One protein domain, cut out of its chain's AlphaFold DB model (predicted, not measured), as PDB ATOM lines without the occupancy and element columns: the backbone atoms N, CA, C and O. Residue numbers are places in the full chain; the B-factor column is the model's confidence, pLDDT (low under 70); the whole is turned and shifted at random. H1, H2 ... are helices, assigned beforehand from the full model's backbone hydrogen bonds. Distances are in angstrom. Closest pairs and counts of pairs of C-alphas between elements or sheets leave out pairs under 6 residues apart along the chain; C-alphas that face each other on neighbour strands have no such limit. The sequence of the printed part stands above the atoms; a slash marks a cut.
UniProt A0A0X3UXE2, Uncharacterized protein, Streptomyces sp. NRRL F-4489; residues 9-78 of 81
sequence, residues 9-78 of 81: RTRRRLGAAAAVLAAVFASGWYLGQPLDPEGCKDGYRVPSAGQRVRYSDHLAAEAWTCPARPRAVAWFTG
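This is residues 9 to 78 of the 81 residues of an uncharacterized protein of Streptomyces sp. NRRL F-4489 (UniProt A0A0X3UXE2). A long helix, H1, sticks out to one end with residues 9 to 26; at its other end the short H3 makes a corner with it, and beyond them residues 33 to 70 make a wide, open loop that holds the short H2. The printed part has 70 residues with three named helices, H1, H2 and H3 in that order, and no named strand: all helix. The whole is extended, with a radius of gyration of the C-alphas of 19.3 A, and flat, spanning 62 by 34 by 17 A.

H1, residues 9 to 32, begins at C-alpha 9 (1.071, 50.927, 20.901) and measures 34.7 A from first to last C-alpha. H2 is residues 55 to 61, 10.2 A. H3, residues 71 to 77, 9.9 A, ends at C-alpha 77 (-23.790, 20.648, 6.006).

H1 touches H3 with residues 30 to 32 alone, about perpendicular at 77 degrees; their closest C-alphas, Leu 31 and Ala 72, are 4.7 A apart. H2 is apart from H1 and H3. Residues 34 to 35 pair antiparallel with residues 69 to 70. In H1, H2 and H3 every O i to N i+4 pair is within hydrogen-bond range.

The C-alphas farthest apart, of Arg 9 and Ser 56, are 62.5 A apart. The printed part has no cut. The link from H1 to H2 is long, 22 residues. pLDDT is under 70 in residues 9 to 11, 34 to 53 and 55 to 69.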
ATOM      1  N   ARG A   9       1.578  52.248  20.502       65.44
ATOM      2  CA  ARG A   9       1.071  50.927  20.901       65.44
ATOM      3  C   ARG A   9      -0.454  50.897  20.996       65.44
ATOM      4  O   ARG A   9      -1.052  49.931  20.530       65.44
ATOM      5  N   THR A  10      -1.089  51.936  21.540       64.06
ATOM      6  CA  THR A  10      -2.556  52.030  21.598       64.06
ATOM      7  C   THR A  10      -3.151  52.134  20.200       64.06
ATOM      8  O   THR A  10      -4.110  51.429  19.908       64.06
ATOM      9  N   ARG A  11      -2.529  52.902  19.292       65.25
ATOM     10  CA  ARG A  11      -2.958  52.964  17.881       65.25
ATOM     11  C   ARG A  11      -2.884  51.605  17.176       65.25
ATOM     12  O   ARG A  11      -3.828  51.234  16.489       65.25
ATOM     13  N   ARG A  12      -1.804  50.835  17.375       71.88
ATOM     14  CA  ARG A  12      -1.680  49.480  16.797       71.88
ATOM     15  C   ARG A  12      -2.720  48.506  17.349       71.88
ATOM     16  O   ARG A  12      -3.285  47.737  16.581       71.88
ATOM     17  N   ARG A  13      -2.997  48.550  18.657       73.75
ATOM     18  CA  ARG A  13      -4.027  47.698  19.280       73.75
ATOM     19  C   ARG A  13      -5.432  48.043  18.788       73.75
ATOM     20  O   ARG A  13      -6.203  47.134  18.511       73.75
ATOM     21  N   LEU A  14      -5.730  49.332  18.616       80.88
ATOM     22  CA  LEU A  14      -6.988  49.791  18.022       80.88
ATOM     23  C   LEU A  14      -7.131  49.327  16.566       80.88
ATOM     24  O   LEU A  14      -8.187  48.829  16.192       80.88
ATOM     25  N   GLY A  15      -6.061  49.414  15.768       84.31
ATOM     26  CA  GLY A  15      -6.055  48.908  14.392       84.31
ATOM     27  C   GLY A  15      -6.283  47.397  14.309       84.31
ATOM     28  O   GLY A  15      -7.087  46.943  13.500       84.31
ATOM     29  N   ALA A  16      -5.638  46.618  15.184       87.31
ATOM     30  CA  ALA A  16      -5.845  45.171  15.255       87.31
ATOM     31  C   ALA A  16      -7.287  44.815  15.649       87.31
ATOM     32  O   ALA A  16      -7.905  43.971  15.007       87.31
ATOM     33  N   ALA A  17      -7.850  45.489  16.656       89.69
ATOM     34  CA  ALA A  17      -9.235  45.275  17.067       89.69
ATOM     35  C   ALA A  17     -10.224  45.617  15.940       89.69
ATOM     36  O   ALA A  17     -11.125  44.832  15.656       89.69
ATOM     37  N   ALA A  18     -10.025  46.742  15.250       91.44
ATOM     38  CA  ALA A  18     -10.855  47.133  14.114       91.44
ATOM     39  C   ALA A  18     -10.790  46.109  12.970       91.44
ATOM     40  O   ALA A  18     -11.824  45.758  12.407       91.44
ATOM     41  N   ALA A  19      -9.599  45.587  12.663       93.00
ATOM     42  CA  ALA A  19      -9.427  44.560  11.640       93.00
ATOM     43  C   ALA A  19     -10.161  43.260  11.999       93.00
ATOM     44  O   ALA A  19     -10.828  42.682  11.145       93.00
ATOM     45  N   VAL A  20     -10.094  42.828  13.263       95.12
ATOM     46  CA  VAL A  20     -10.831  41.647  13.742       95.12
ATOM     47  C   VAL A  20     -12.338  41.858  13.610       95.12
ATOM     48  O   VAL A  20     -13.023  41.002  13.061       95.12
ATOM     49  N   LEU A  21     -12.859  43.006  14.053       93.94
ATOM     50  CA  LEU A  21     -14.288  43.313  13.941       93.94
ATOM     51  C   LEU A  21     -14.750  43.346  12.480       93.94
ATOM     52  O   LEU A  21     -15.788  42.772  12.154       93.94
ATOM     53  N   ALA A  22     -13.959  43.956  11.595       93.56
ATOM     54  CA  ALA A  22     -14.245  43.981  10.166       93.56
ATOM     55  C   ALA A  22     -14.229  42.572   9.555       93.56
ATOM     56  O   ALA A  22     -15.117  42.243   8.774       93.56
ATOM     57  N   ALA A  23     -13.272  41.723   9.938       94.12
ATOM     58  CA  ALA A  23     -13.192  40.346   9.462       94.12
ATOM     59  C   ALA A  23     -14.388  39.504   9.928       94.12
ATOM     60  O   ALA A  23     -14.972  38.777   9.124       94.12
ATOM     61  N   VAL A  24     -14.801  39.634  11.193       95.69
ATOM     62  CA  VAL A  24     -15.986  38.945  11.733       95.69
ATOM     63  C   VAL A  24     -17.248  39.404  11.010       95.69
ATOM     64  O   VAL A  24     -18.042  38.572  10.573       95.69
ATOM     65  N   PHE A  25     -17.409  40.716  10.826       93.88
ATOM     66  CA  PHE A  25     -18.551  41.277  10.113       93.88
ATOM     67  C   PHE A  25     -18.599  40.811   8.654       93.88
ATOM     68  O   PHE A  25     -19.628  40.314   8.207       93.88
ATOM     69  N   ALA A  26     -17.483  40.908   7.924       94.00
ATOM     70  CA  ALA A  26     -17.389  40.457   6.537       94.00
ATOM     71  C   ALA A  26     -17.684  38.956   6.404       94.00
ATOM     72  O   ALA A  26     -18.387  38.547   5.481       94.00
ATOM     73  N   SER A  27     -17.207  38.144   7.351       91.69
ATOM     74  CA  SER A  27     -17.483  36.705   7.382       91.69
ATOM     75  C   SER A  27     -18.969  36.430   7.605       91.69
ATOM     76  O   SER A  27     -19.569  35.675   6.845       91.69
ATOM     77  N   GLY A  28     -19.590  37.081   8.595       90.81
ATOM     78  CA  GLY A  28     -21.023  36.949   8.870       90.81
ATOM     79  C   GLY A  28     -21.892  37.416   7.700       90.81
ATOM     80  O   GLY A  28     -22.834  36.725   7.316       90.81
ATOM     81  N   TRP A  29     -21.527  38.535   7.070       90.12
ATOM     82  CA  TRP A  29     -22.184  39.038   5.864       90.12
ATOM     83  C   TRP A  29     -22.105  38.035   4.711       90.12
ATOM     84  O   TRP A  29     -23.117  37.736   4.082       90.12
ATOM     85  N   TYR A  30     -20.916  37.484   4.454       86.19
ATOM     86  CA  TYR A  30     -20.682  36.504   3.393       86.19
ATOM     87  C   TYR A  30     -21.427  35.183   3.629       86.19
ATOM     88  O   TYR A  30     -21.949  34.595   2.682       86.19
ATOM     89  N   LEU A  31     -21.500  34.732   4.884       85.88
ATOM     90  CA  LEU A  31     -22.239  33.540   5.308       85.88
ATOM     91  C   LEU A  31     -23.763  33.729   5.229       85.88
ATOM     92  O   LEU A  31     -24.489  32.759   5.013       85.88
ATOM     93  N   GLY A  32     -24.243  34.964   5.393       82.75
ATOM     94  CA  GLY A  32     -25.656  35.324   5.266       82.75
ATOM     95  C   GLY A  32     -26.132  35.507   3.825       82.75
ATOM     96  O   GLY A  32     -27.339  35.571   3.600       82.75
ATOM     97  N   GLN A  33     -25.221  35.580   2.847       81.69
ATOM     98  CA  GLN A  33     -25.618  35.639   1.442       81.69
ATOM     99  C   GLN A  33     -26.358  34.345   1.054       81.69
ATOM    100  O   GLN A  33     -25.913  33.251   1.428       81.69
ATOM    101  N   PRO A  34     -27.473  34.450   0.314       69.88
ATOM    102  CA  PRO A  34     -28.147  33.288  -0.240       69.88
ATOM    103  C   PRO A  34     -27.225  32.580  -1.240       69.88
ATOM    104  O   PRO A  34     -26.544  33.225  -2.038       69.88
ATOM    105  N   LEU A  35     -27.190  31.252  -1.179       68.94
ATOM    106  CA  LEU A  35     -26.674  30.421  -2.258       68.94
ATOM    107  C   LEU A  35     -27.843  30.022  -3.152       68.94
ATOM    108  O   LEU A  35     -28.839  29.484  -2.659       68.94
ATOM    109  N   ASP A  36     -27.702  30.280  -4.448       65.56
ATOM    110  CA  ASP A  36     -28.607  29.735  -5.451       65.56
ATOM    111  C   ASP A  36     -28.282  28.250  -5.646       65.56
ATOM    112  O   ASP A  36     -27.147  27.929  -6.007       65.56
ATOM    113  N   PRO A  37     -29.237  27.336  -5.414       61.34
ATOM    114  CA  PRO A  37     -29.024  25.931  -5.720       61.34
ATOM    115  C   PRO A  37     -28.941  25.732  -7.242       61.34
ATOM    116  O   PRO A  37     -29.815  26.197  -7.989       61.34
ATOM    117  N   GLU A  38     -27.902  25.032  -7.713       56.94
ATOM    118  CA  GLU A  38     -27.755  24.619  -9.115       56.94
ATOM    119  C   GLU A  38     -28.906  23.662  -9.477       56.94
ATOM    120  O   GLU A  38     -28.904  22.475  -9.167       56.94
ATOM    121  N   GLY A  39     -29.952  24.223 -10.085       53.78
ATOM    122  CA  GLY A  39     -31.212  23.534 -10.389       53.78
ATOM    123  C   GLY A  39     -32.438  24.450 -10.335       53.78
ATOM    124  O   GLY A  39     -33.465  24.128 -10.919       53.78
ATOM    125  N   CYS A  40     -32.323  25.628  -9.709       57.03
ATOM    126  CA  CYS A  40     -33.405  26.615  -9.600       57.03
ATOM    127  C   CYS A  40     -33.284  27.774 -10.614       57.03
ATOM    128  O   CYS A  40     -33.722  28.897 -10.355       57.03
ATOM    129  N   LYS A  41     -32.684  27.538 -11.787       54.12
ATOM    130  CA  LYS A  41     -32.503  28.590 -12.809       54.12
ATOM    131  C   LYS A  41     -33.808  29.004 -13.515       54.12
ATOM    132  O   LYS A  41     -33.822  30.049 -14.158       54.12
ATOM    133  N   ASP A  42     -34.913  28.290 -13.281       53.31
ATOM    134  CA  ASP A  42     -36.178  28.521 -13.996       53.31
ATOM    135  C   ASP A  42     -37.340  29.051 -13.125       53.31
ATOM    136  O   ASP A  42     -38.416  29.328 -13.654       53.31
ATOM    137  N   GLY A  43     -37.159  29.229 -11.806       52.16
ATOM    138  CA  GLY A  43     -38.284  29.487 -10.884       52.16
ATOM    139  C   GLY A  43     -38.250  30.783 -10.067       52.16
ATOM    140  O   GLY A  43     -39.306  31.338  -9.767       52.16
ATOM    141  N   TYR A  44     -37.073  31.302  -9.702       52.62
ATOM    142  CA  TYR A  44     -36.976  32.452  -8.792       52.62
ATOM    143  C   TYR A  44     -36.643  33.743  -9.542       52.62
ATOM    144  O   TYR A  44     -35.545  34.291  -9.472       52.62
ATOM    145  N   ARG A  45     -37.623  34.259 -10.289       51.19
ATOM    146  CA  ARG A  45     -37.573  35.646 -10.755       51.19
ATOM    147  C   ARG A  45     -37.929  36.542  -9.573       51.19
ATOM    148  O   ARG A  45     -39.096  36.611  -9.199       51.19
ATOM    149  N   VAL A  46     -36.945  37.236  -8.994       57.22
ATOM    150  CA  VAL A  46     -37.218  38.320  -8.036       57.22
ATOM    151  C   VAL A  46     -38.149  39.318  -8.740       57.22
ATOM    152  O   VAL A  46     -37.765  39.843  -9.791       57.22
ATOM    153  N   PRO A  47     -39.373  39.563  -8.236       56.62
ATOM    154  CA  PRO A  47     -40.250  40.543  -8.850       56.62
ATOM    155  C   PRO A  47     -39.575  41.911  -8.738       56.62
ATOM    156  O   PRO A  47     -39.263  42.368  -7.638       56.62
ATOM    157  N   SER A  48     -39.325  42.561  -9.877       55.53
ATOM    158  CA  SER A  48     -38.835  43.940  -9.893       55.53
ATOM    159  C   SER A  48     -39.781  44.817  -9.074       55.53
ATOM    160  O   SER A  48     -41.002  44.641  -9.140       55.53
ATOM    161  N   ALA A  49     -39.224  45.750  -8.297       51.31
ATOM    162  CA  ALA A  49     -39.986  46.650  -7.436       51.31
ATOM    163  C   ALA A  49     -41.131  47.313  -8.232       51.31
ATOM    164  O   ALA A  49     -40.887  48.164  -9.084       51.31
ATOM    165  N   GLY A  50     -42.370  46.864  -7.998       58.75
ATOM    166  CA  GLY A  50     -43.564  47.301  -8.738       58.75
ATOM    167  C   GLY A  50     -44.453  46.184  -9.301       58.75
ATOM    168  O   GLY A  50     -45.586  46.461  -9.696       58.75
ATOM    169  N   GLN A  51     -44.008  44.925  -9.316       65.00
ATOM    170  CA  GLN A  51     -44.836  43.812  -9.790       65.00
ATOM    171  C   GLN A  51     -45.817  43.341  -8.699       65.00
ATOM    172  O   GLN A  51     -45.405  42.892  -7.631       65.00
ATOM    173  N   ARG A  52     -47.134  43.435  -8.956       58.53
ATOM    174  CA  ARG A  52     -48.165  42.870  -8.066       58.53
ATOM    175  C   ARG A  52     -48.202  41.352  -8.238       58.53
ATOM    176  O   ARG A  52     -48.749  40.865  -9.223       58.53
ATOM    177  N   VAL A  53     -47.622  40.624  -7.291       63.88
ATOM    178  CA  VAL A  53     -47.700  39.158  -7.234       63.88
ATOM    179  C   VAL A  53     -49.057  38.759  -6.647       63.88
ATOM    180  O   VAL A  53     -49.496  39.331  -5.647       63.88
ATOM    181  N   ARG A  54     -49.775  37.842  -7.307       74.00
ATOM    182  CA  ARG A  54     -51.103  37.390  -6.875       74.00
ATOM    183  C   ARG A  54     -50.923  36.345  -5.775       74.00
ATOM    184  O   ARG A  54     -50.067  35.479  -5.885       74.00
ATOM    185  N   TYR A  55     -51.757  36.380  -4.737       67.69
ATOM    186  CA  TYR A  55     -51.641  35.460  -3.593       67.69
ATOM    187  C   TYR A  55     -51.639  33.967  -3.987       67.69
ATOM    188  O   TYR A  55     -50.943  33.162  -3.377       67.69
ATOM    189  N   SER A  56     -52.358  33.606  -5.056       67.25
ATOM    190  CA  SER A  56     -52.361  32.256  -5.639       67.25
ATOM    191  C   SER A  56     -50.987  31.790  -6.122       67.25
ATOM    192  O   SER A  56     -50.693  30.599  -6.063       67.25
ATOM    193  N   ASP A  57     -50.150  32.718  -6.581       66.19
ATOM    194  CA  ASP A  57     -48.823  32.419  -7.115       66.19
ATOM    195  C   ASP A  57     -47.852  32.082  -5.974       66.19
ATOM    196  O   ASP A  57     -46.934  31.290  -6.161       66.19
ATOM    197  N   HIS A  58     -48.100  32.609  -4.765       59.81
ATOM    198  CA  HIS A  58     -47.374  32.204  -3.563       59.81
ATOM    199  C   HIS A  58     -47.708  30.761  -3.185       59.81
ATOM    200  O   HIS A  58     -46.791  29.967  -3.029       59.81
ATOM    201  N   LEU A  59     -48.995  30.390  -3.157       58.34
ATOM    202  CA  LEU A  59     -49.433  29.036  -2.790       58.34
ATOM    203  C   LEU A  59     -48.964  27.955  -3.779       58.34
ATOM    204  O   LEU A  59     -48.657  26.839  -3.371       58.34
ATOM    205  N   ALA A  60     -48.890  28.276  -5.075       57.97
ATOM    206  CA  ALA A  60     -48.367  27.356  -6.087       57.97
ATOM    207  C   ALA A  60     -46.831  27.220  -6.037       57.97
ATOM    208  O   ALA A  60     -46.294  26.168  -6.390       57.97
ATOM    209  N   ALA A  61     -46.120  28.254  -5.571       55.06
ATOM    210  CA  ALA A  61     -44.669  28.234  -5.402       55.06
ATOM    211  C   ALA A  61     -44.210  27.460  -4.150       55.06
ATOM    212  O   ALA A  61     -43.068  26.995  -4.113       55.06
ATOM    213  N   GLU A  62     -45.072  27.260  -3.145       53.56
ATOM    214  CA  GLU A  62     -44.716  26.513  -1.920       53.56
ATOM    215  C   GLU A  62     -44.474  25.011  -2.170       53.56
ATOM    216  O   GLU A  62     -43.793  24.355  -1.387       53.56
ATOM    217  N   ALA A  63     -44.970  24.458  -3.284       46.28
ATOM    218  CA  ALA A  63     -44.781  23.045  -3.630       46.28
ATOM    219  C   ALA A  63     -43.455  22.743  -4.369       46.28
ATOM    220  O   ALA A  63     -43.059  21.583  -4.454       46.28
ATOM    221  N   TRP A  64     -42.761  23.770  -4.882       49.53
ATOM    222  CA  TRP A  64     -41.519  23.652  -5.676       49.53
ATOM    223  C   TRP A  64     -40.443  24.654  -5.240       49.53
ATOM    224  O   TRP A  64     -39.535  24.994  -5.998       49.53
ATOM    225  N   THR A  65     -40.561  25.190  -4.028       55.81
ATOM    226  CA  THR A  65     -39.654  26.219  -3.529       55.81
ATOM    227  C   THR A  65     -38.310  25.561  -3.277       55.81
ATOM    228  O   THR A  65     -38.155  24.798  -2.332       55.81
ATOM    229  N   CYS A  66     -37.329  25.836  -4.131       56.25
ATOM    230  CA  CYS A  66     -35.934  25.667  -3.763       56.25
ATOM    231  C   CYS A  66     -35.636  26.792  -2.767       56.25
ATOM    232  O   CYS A  66     -35.505  27.940  -3.200       56.25
ATOM    233  N   PRO A  67     -35.607  26.546  -1.443       60.66
ATOM    234  CA  PRO A  67     -35.315  27.629  -0.527       60.66
ATOM    235  C   PRO A  67     -33.876  28.055  -0.801       60.66
ATOM    236  O   PRO A  67     -32.968  27.229  -0.706       60.66
ATOM    237  N   ALA A  68     -33.661  29.321  -1.154       61.44
ATOM    238  CA  ALA A  68     -32.324  29.893  -1.160       61.44
ATOM    239  C   ALA A  68     -31.748  29.695   0.250       61.44
ATOM    240  O   ALA A  68     -32.241  30.273   1.224       61.44
ATOM    241  N   ARG A  69     -30.776  28.789   0.389       67.00
ATOM    242  CA  ARG A  69     -30.200  28.456   1.694       67.00
ATOM    243  C   ARG A  69     -29.097  29.467   1.995       67.00
ATOM    244  O   ARG A  69     -28.304  29.778   1.104       67.00
ATOM    245  N   PRO A  70     -29.004  29.984   3.231       71.25
ATOM    246  CA  PRO A  70     -27.865  30.805   3.602       71.25
ATOM    247  C   PRO A  70     -26.575  29.998   3.422       71.25
ATOM    248  O   PRO A  70     -26.526  28.820   3.791       71.25
ATOM    249  N   ARG A  71     -25.513  30.633   2.914       77.69
ATOM    250  CA  ARG A  71     -24.192  30.004   2.729       77.69
ATOM    251  C   ARG A  71     -23.649  29.363   4.014       77.69
ATOM    252  O   ARG A  71     -22.927  28.374   3.946       77.69
ATOM    253  N   ALA A  72     -24.040  29.878   5.181       79.50
ATOM    254  CA  ALA A  72     -23.755  29.267   6.476       79.50
ATOM    255  C   ALA A  72     -24.256  27.822   6.590       79.50
ATOM    256  O   ALA A  72     -23.523  26.959   7.063       79.50
ATOM    257  N   VAL A  73     -25.484  27.550   6.141       77.62
ATOM    258  CA  VAL A  73     -26.084  26.212   6.211       77.62
ATOM    259  C   VAL A  73     -25.301  25.256   5.324       77.62
ATOM    260  O   VAL A  73     -24.873  24.222   5.815       77.62
ATOM    261  N   ALA A  74     -25.015  25.653   4.081       76.06
ATOM    262  CA  ALA A  74     -24.160  24.899   3.162       76.06
ATOM    263  C   ALA A  74     -22.774  24.587   3.753       76.06
ATOM    264  O   ALA A  74     -22.278  23.473   3.617       76.06
ATOM    265  N   TRP A  75     -22.161  25.545   4.455       75.69
ATOM    266  CA  TRP A  75     -20.862  25.341   5.102       75.69
ATOM    267  C   TRP A  75     -20.928  24.330   6.255       75.69
ATOM    268  O   TRP A  75     -20.055  23.473   6.357       75.69
ATOM    269  N   PHE A  76     -21.979  24.381   7.082       81.94
ATOM    270  CA  PHE A  76     -22.185  23.416   8.168       81.94
ATOM    271  C   PHE A  76     -22.583  22.021   7.672       81.94
ATOM    272  O   PHE A  76     -22.192  21.030   8.283       81.94
ATOM    273  N   THR A  77     -23.348  21.927   6.583       82.44
ATOM    274  CA  THR A  77     -23.790  20.648   6.006       82.44
ATOM    275  C   THR A  77     -22.790  20.061   5.011       82.44
ATOM    276  O   THR A  77     -22.945  18.910   4.614       82.44
ATOM    277  N   GLY A  78     -21.771  20.828   4.608       76.56
ATOM    278  CA  GLY A  78     -20.800  20.442   3.580       76.56
ATOM    279  C   GLY A  78     -21.381  20.399   2.161       76.56
ATOM    280  O   GLY A  78     -20.814  19.743   1.290       76.56
TER     281      GLY A  78